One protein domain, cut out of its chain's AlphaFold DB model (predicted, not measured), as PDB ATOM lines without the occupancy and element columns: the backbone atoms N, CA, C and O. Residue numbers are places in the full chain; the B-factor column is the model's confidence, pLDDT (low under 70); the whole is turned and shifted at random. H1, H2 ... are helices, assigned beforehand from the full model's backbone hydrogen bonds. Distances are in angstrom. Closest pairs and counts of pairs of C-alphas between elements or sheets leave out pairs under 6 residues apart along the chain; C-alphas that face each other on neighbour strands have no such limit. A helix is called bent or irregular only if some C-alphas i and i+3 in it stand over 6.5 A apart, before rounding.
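What this domain is: This is residues 2 to 48 of the 59 residues of an uncharacterized protein of Rhizobium sp. S2 (UniProt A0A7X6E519). One long, straight helix, H1, makes a free arm, and past its far end the printed part winds into a small, loosely looped head that holds the very short helix H2. The arm sticks out with residues 2 to 24, and the 19 residues between the two helices, 24 to 42, have no named element. The printed part has 47 residues with two named helices, H1 then H2, and no named strand; its class is all helix. It is extended, with a radius of gyration of the C-alphas of 17.6 A, and the C-alphas span 55 by 18 by 13 A.

Where its parts are: Find C-alpha 2 at (60.702, -52.399, 53.486); from there H1, residues 2 to 23, runs 31.5 A to C-alpha 23 at (42.631, -26.585, 52.809). Then look at residues 43 to 46, the four residues of H2, which ends with C-alpha 46 at (30.223, -15.102, 40.562).

How they stand to each other: Start from H1, which stands free: for residues 2 to 24, of which 2 to 23 belong to H1, no C-alpha 8 or more residues away along the chain lies within 10 A. H1 and H2 are apart, with no C-alpha of the one within 8 A of the other. Along the backbone of H1 you will find each O i to N i+4 pair within hydrogen-bond range. H2 is too short for such a pair, but its one O i to N i+3 pair is within range. Neither helix is bent.

The domain as a whole: Look at the two ends for the size: the C-alphas of Asn 2 and Gly 48, the two farthest apart, are 54.9 A from each other. The link from H1 to H2 is long, and the printed part has no cut. In the B-factor column the mean pLDDT of the printed part is 70.3, with 84 over H1, and residues 21 to 48 of this predicted model are under 70.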
ATOM      1  N   ASN A   2      61.776 -52.675  54.457       76.50
ATOM      2  CA  ASN A   2      60.702 -52.399  53.486       76.50
ATOM      3  C   ASN A   2      59.335 -52.073  54.126       76.50
ATOM      4  O   ASN A   2      58.639 -51.161  53.706       76.50
ATOM      5  N   ARG A   3      58.992 -52.776  55.212       80.69
ATOM      6  CA  ARG A   3      57.705 -52.634  55.921       80.69
ATOM      7  C   ARG A   3      57.539 -51.250  56.552       80.69
ATOM      8  O   ARG A   3      56.499 -50.628  56.425       80.69
ATOM      9  N   PHE A   4      58.600 -50.752  57.189       89.38
ATOM     10  CA  PHE A   4      58.606 -49.440  57.841       89.38
ATOM     11  C   PHE A   4      58.425 -48.303  56.830       89.38
ATOM     12  O   PHE A   4      57.644 -47.388  57.058       89.38
ATOM     13  N   ARG A   5      59.091 -48.403  55.671       85.31
ATOM     14  CA  ARG A   5      58.921 -47.451  54.565       85.31
ATOM     15  C   ARG A   5      57.502 -47.487  53.997       85.31
ATOM     16  O   ARG A   5      56.957 -46.434  53.696       85.31
ATOM     17  N   LEU A   6      56.898 -48.675  53.912       90.06
ATOM     18  CA  LEU A   6      55.512 -48.837  53.472       90.06
ATOM     19  C   LEU A   6      54.529 -48.114  54.408       90.06
ATOM     20  O   LEU A   6      53.689 -47.350  53.943       90.06
ATOM     21  N   PHE A   7      54.671 -48.300  55.725       92.50
ATOM     22  CA  PHE A   7      53.831 -47.612  56.711       92.50
ATOM     23  C   PHE A   7      54.050 -46.097  56.716       92.50
ATOM     24  O   PHE A   7      53.082 -45.345  56.786       92.50
ATOM     25  N   ALA A   8      55.299 -45.643  56.586       91.81
ATOM     26  CA  ALA A   8      55.608 -44.219  56.494       91.81
ATOM     27  C   ALA A   8      54.971 -43.572  55.252       91.81
ATOM     28  O   ALA A   8      54.372 -42.504  55.356       91.81
ATOM     29  N   ALA A   9      55.038 -44.240  54.095       91.81
ATOM     30  CA  ALA A   9      54.403 -43.765  52.868       91.81
ATOM     31  C   ALA A   9      52.872 -43.718  52.998       91.81
ATOM     32  O   ALA A   9      52.260 -42.704  52.672       91.81
ATOM     33  N   ALA A  10      52.253 -44.773  53.537       91.75
ATOM     34  CA  ALA A  10      50.808 -44.813  53.761       91.75
ATOM     35  C   ALA A  10      50.338 -43.711  54.730       91.75
ATOM     36  O   ALA A  10      49.322 -43.055  54.483       91.75
ATOM     37  N   GLY A  11      51.103 -43.460  55.798       92.31
ATOM     38  CA  GLY A  11      50.840 -42.374  56.740       92.31
ATOM     39  C   GLY A  11      50.937 -40.996  56.085       92.31
ATOM     40  O   GLY A  11      50.037 -40.178  56.251       92.31
ATOM     41  N   ALA A  12      51.979 -40.760  55.282       93.38
ATOM     42  CA  ALA A  12      52.168 -39.494  54.577       93.38
ATOM     43  C   ALA A  12      51.041 -39.207  53.569       93.38
ATOM     44  O   ALA A  12      50.537 -38.087  53.524       93.38
ATOM     45  N   ILE A  13      50.604 -40.217  52.809       91.50
ATOM     46  CA  ILE A  13      49.503 -40.082  51.841       91.50
ATOM     47  C   ILE A  13      48.189 -39.765  52.566       91.50
ATOM     48  O   ILE A  13      47.469 -38.850  52.173       91.50
ATOM     49  N   THR A  14      47.900 -40.486  53.652       89.69
ATOM     50  CA  THR A  14      46.697 -40.259  54.465       89.69
ATOM     51  C   THR A  14      46.684 -38.848  55.053       89.69
ATOM     52  O   THR A  14      45.681 -38.145  54.955       89.69
ATOM     53  N   LEU A  15      47.812 -38.403  55.614       88.56
ATOM     54  CA  LEU A  15      47.932 -37.066  56.191       88.56
ATOM     55  C   LEU A  15      47.769 -35.970  55.129       88.56
ATOM     56  O   LEU A  15      47.066 -34.992  55.373       88.56
ATOM     57  N   ALA A  16      48.364 -36.148  53.947       85.31
ATOM     58  CA  ALA A  16      48.223 -35.213  52.834       85.31
ATOM     59  C   ALA A  16      46.767 -35.105  52.352       85.31
ATOM     60  O   ALA A  16      46.284 -34.000  52.114       85.31
ATOM     61  N   ALA A  17      46.045 -36.227  52.267       82.31
ATOM     62  CA  ALA A  17      44.633 -36.233  51.889       82.31
ATOM     63  C   ALA A  17      43.760 -35.467  52.900       82.31
ATOM     64  O   ALA A  17      42.934 -34.643  52.503       82.31
ATOM     65  N   ILE A  18      43.981 -35.680  54.203       83.56
ATOM     66  CA  ILE A  18      43.251 -34.975  55.269       83.56
ATOM     67  C   ILE A  18      43.575 -33.474  55.248       83.56
ATOM     68  O   ILE A  18      42.668 -32.641  55.292       83.56
ATOM     69  N   ALA A  19      44.857 -33.117  55.138       82.56
ATOM     70  CA  ALA A  19      45.291 -31.724  55.085       82.56
ATOM     71  C   ALA A  19      44.727 -30.988  53.857       82.56
ATOM     72  O   ALA A  19      44.314 -29.832  53.966       82.56
ATOM     73  N   SER A  20      44.647 -31.664  52.705       70.81
ATOM     74  CA  SER A  20      44.073 -31.088  51.487       70.81
ATOM     75  C   SER A  20      42.562 -30.881  51.604       70.81
ATOM     76  O   SER A  20      42.067 -29.862  51.139       70.81
ATOM     77  N   ALA A  21      41.836 -31.788  52.267       66.12
ATOM     78  CA  ALA A  21      40.401 -31.628  52.504       66.12
ATOM     79  C   ALA A  21      40.082 -30.447  53.442       66.12
ATOM     80  O   ALA A  21      39.076 -29.772  53.245       66.12
ATOM     81  N   CYS A  22      40.951 -30.160  54.419       68.25
ATOM     82  CA  CYS A  22      40.835 -28.967  55.271       68.25
ATOM     83  C   CYS A  22      41.308 -27.669  54.597       68.25
ATOM     84  O   CYS A  22      40.929 -26.590  55.042       68.25
ATOM     85  N   SER A  23      42.135 -27.757  53.551       65.62
ATOM     86  CA  SER A  23      42.631 -26.585  52.809       65.62
ATOM     87  C   SER A  23      41.765 -26.233  51.599       65.62
ATOM     88  O   SER A  23      42.018 -25.226  50.938       65.62
ATOM     89  N   THR A  24      40.754 -27.047  51.287       60.09
ATOM     90  CA  THR A  24      39.751 -26.705  50.281       60.09
ATOM     91  C   THR A  24      38.977 -25.494  50.776       60.09
ATOM     92  O   THR A  24      38.234 -25.581  51.755       60.09
ATOM     93  N   ALA A  25      39.169 -24.359  50.100       58.72
ATOM     94  CA  ALA A  25      38.355 -23.176  50.329       58.72
ATOM     95  C   ALA A  25      36.872 -23.567  50.212       58.72
ATOM     96  O   ALA A  25      36.535 -24.357  49.322       58.72
ATOM     97  N   PRO A  26      35.999 -23.061  51.099       56.75
ATOM     98  CA  PRO A  26      34.577 -23.356  51.039       56.75
ATOM     99  C   PRO A  26      34.040 -22.916  49.678       56.75
ATOM    100  O   PRO A  26      33.857 -21.735  49.417       56.75
ATOM    101  N   ASN A  27      33.805 -23.877  48.796       54.28
ATOM    102  CA  ASN A  27      33.143 -23.658  47.527       54.28
ATOM    103  C   ASN A  27      31.661 -23.980  47.715       54.28
ATOM    104  O   ASN A  27      31.293 -24.925  48.414       54.28
ATOM    105  N   SER A  28      30.783 -23.197  47.089       54.41
ATOM    106  CA  SER A  28      29.329 -23.415  47.167       54.41
ATOM    107  C   SER A  28      28.882 -24.616  46.308       54.41
ATOM    108  O   SER A  28      27.955 -24.506  45.504       54.41
ATOM    109  N   TYR A  29      29.568 -25.758  46.424       50.59
ATOM    110  CA  TYR A  29      29.255 -26.997  45.718       50.59
ATOM    111  C   TYR A  29      28.091 -27.705  46.423       50.59
ATOM    112  O   TYR A  29      28.275 -28.508  47.332       50.59
ATOM    113  N   GLY A  30      26.874 -27.385  45.981       49.88
ATOM    114  CA  GLY A  30      25.643 -28.018  46.454       49.88
ATOM    115  C   GLY A  30      25.107 -27.416  47.750       49.88
ATOM    116  O   GLY A  30      25.867 -27.131  48.665       49.88
ATOM    117  N   SER A  31      23.787 -27.207  47.780       47.84
ATOM    118  CA  SER A  31      22.908 -26.947  48.937       47.84
ATOM    119  C   SER A  31      23.493 -26.167  50.128       47.84
ATOM    120  O   SER A  31      23.080 -26.376  51.266       47.84
ATOM    121  N   ALA A  32      24.449 -25.265  49.912       47.56
ATOM    122  CA  ALA A  32      24.893 -24.335  50.921       47.56
ATOM    123  C   ALA A  32      23.714 -23.400  51.206       47.56
ATOM    124  O   ALA A  32      23.370 -22.546  50.387       47.56
ATOM    125  N   SER A  33      23.095 -23.592  52.373       52.56
ATOM    126  CA  SER A  33      22.101 -22.692  52.985       52.56
ATOM    127  C   SER A  33      22.624 -21.246  53.125       52.56
ATOM    128  O   SER A  33      21.884 -20.314  53.415       52.56
ATOM    129  N   SER A  34      23.920 -21.045  52.894       53.22
ATOM    130  CA  SER A  34      24.598 -19.761  52.843       53.22
ATOM    131  C   SER A  34      25.243 -19.573  51.470       53.22
ATOM    132  O   SER A  34      26.327 -20.091  51.204       53.22
ATOM    133  N   TYR A  35      24.577 -18.824  50.593       57.34
ATOM    134  CA  TYR A  35      25.211 -18.281  49.396       57.34
ATOM    135  C   TYR A  35      26.310 -17.296  49.811       57.34
ATOM    136  O   TYR A  35      26.006 -16.270  50.425       57.34
ATOM    137  N   GLN A  36      27.563 -17.592  49.459       59.00
ATOM    138  CA  GLN A  36      28.674 -16.659  49.611       59.00
ATOM    139  C   GLN A  36      29.009 -16.043  48.239       59.00
ATOM    140  O   GLN A  36      29.383 -16.776  47.318       59.00
ATOM    141  N   PRO A  37      28.837 -14.718  48.055       57.81
ATOM    142  CA  PRO A  37      29.149 -14.049  46.793       57.81
ATOM    143  C   PRO A  37      30.629 -14.229  46.430       57.81
ATOM    144  O   PRO A  37      31.491 -13.956  47.259       57.81
ATOM    145  N   GLY A  38      30.916 -14.661  45.200       59.47
ATOM    146  CA  GLY A  38      32.286 -14.874  44.704       59.47
ATOM    147  C   GLY A  38      32.860 -16.283  44.912       59.47
ATOM    148  O   GLY A  38      33.808 -16.639  44.221       59.47
ATOM    149  N   ASP A  39      32.249 -17.115  45.765       60.25
ATOM    150  CA  ASP A  39      32.669 -18.510  46.034       60.25
ATOM    151  C   ASP A  39      31.793 -19.556  45.307       60.25
ATOM    152  O   ASP A  39      31.812 -20.761  45.603       60.25
ATOM    153  N   SER A  40      30.969 -19.106  44.355       60.78
ATOM    154  CA  SER A  40      30.154 -19.989  43.521       60.78
ATOM    155  C   SER A  40      30.899 -20.392  42.252       60.78
ATOM    156  O   SER A  40      31.411 -19.551  41.521       60.78
ATOM    157  N   MET A  41      30.886 -21.692  41.951       60.88
ATOM    158  CA  MET A  41      31.394 -22.248  40.690       60.88
ATOM    159  C   MET A  41      30.460 -21.977  39.496       60.88
ATOM    160  O   MET A  41      30.812 -22.295  38.362       60.88
ATOM    161  N   ASN A  42      29.267 -21.416  39.734       62.12
ATOM    162  CA  ASN A  42      28.382 -20.933  38.682       62.12
ATOM    163  C   ASN A  42      28.795 -19.491  38.306       62.12
ATOM    164  O   ASN A  42      28.633 -18.593  39.140       62.12
ATOM    165  N   PRO A  43      29.279 -19.237  37.073       67.06
ATOM    166  CA  PRO A  43      29.751 -17.918  36.650       67.06
ATOM    167  C   PRO A  43      28.697 -16.820  36.808       67.06
ATOM    168  O   PRO A  43      29.020 -15.726  37.253       67.06
ATOM    169  N   ALA A  44      27.422 -17.130  36.544       68.62
ATOM    170  CA  ALA A  44      26.337 -16.164  36.704       68.62
ATOM    171  C   ALA A  44      26.293 -15.612  38.135       68.62
ATOM    172  O   ALA A  44      26.097 -14.419  38.359       68.62
ATOM    173  N   CYS A  45      26.524 -16.488  39.108       64.25
ATOM    174  CA  CYS A  45      26.532 -16.123  40.510       64.25
ATOM    175  C   CYS A  45      27.842 -15.471  40.958       64.25
ATOM    176  O   CYS A  45      27.818 -14.591  41.815       64.25
ATOM    177  N   ALA A  46      28.976 -15.836  40.358       63.88
ATOM    178  CA  ALA A  46      30.223 -15.102  40.562       63.88
ATOM    179  C   ALA A  46      30.087 -13.624  40.133       63.88
ATOM    180  O   ALA A  46      30.568 -12.742  40.841       63.88
ATOM    181  N   ASP A  47      29.332 -13.351  39.062       65.81
ATOM    182  CA  ASP A  47      28.991 -12.004  38.573       65.81
ATOM    183  C   ASP A  47      27.860 -11.302  39.362       65.81
ATOM    184  O   ASP A  47      27.386 -10.228  38.989       65.81
ATOM    185  N   GLY A  48      27.418 -11.876  40.488       62.53
ATOM    186  CA  GLY A  48      26.461 -11.240  41.395       62.53
ATOM    187  C   GLY A  48      24.991 -11.576  41.140       62.53
ATOM    188  O   GLY A  48      24.125 -11.011  41.818       62.53
TER     189      GLY A  48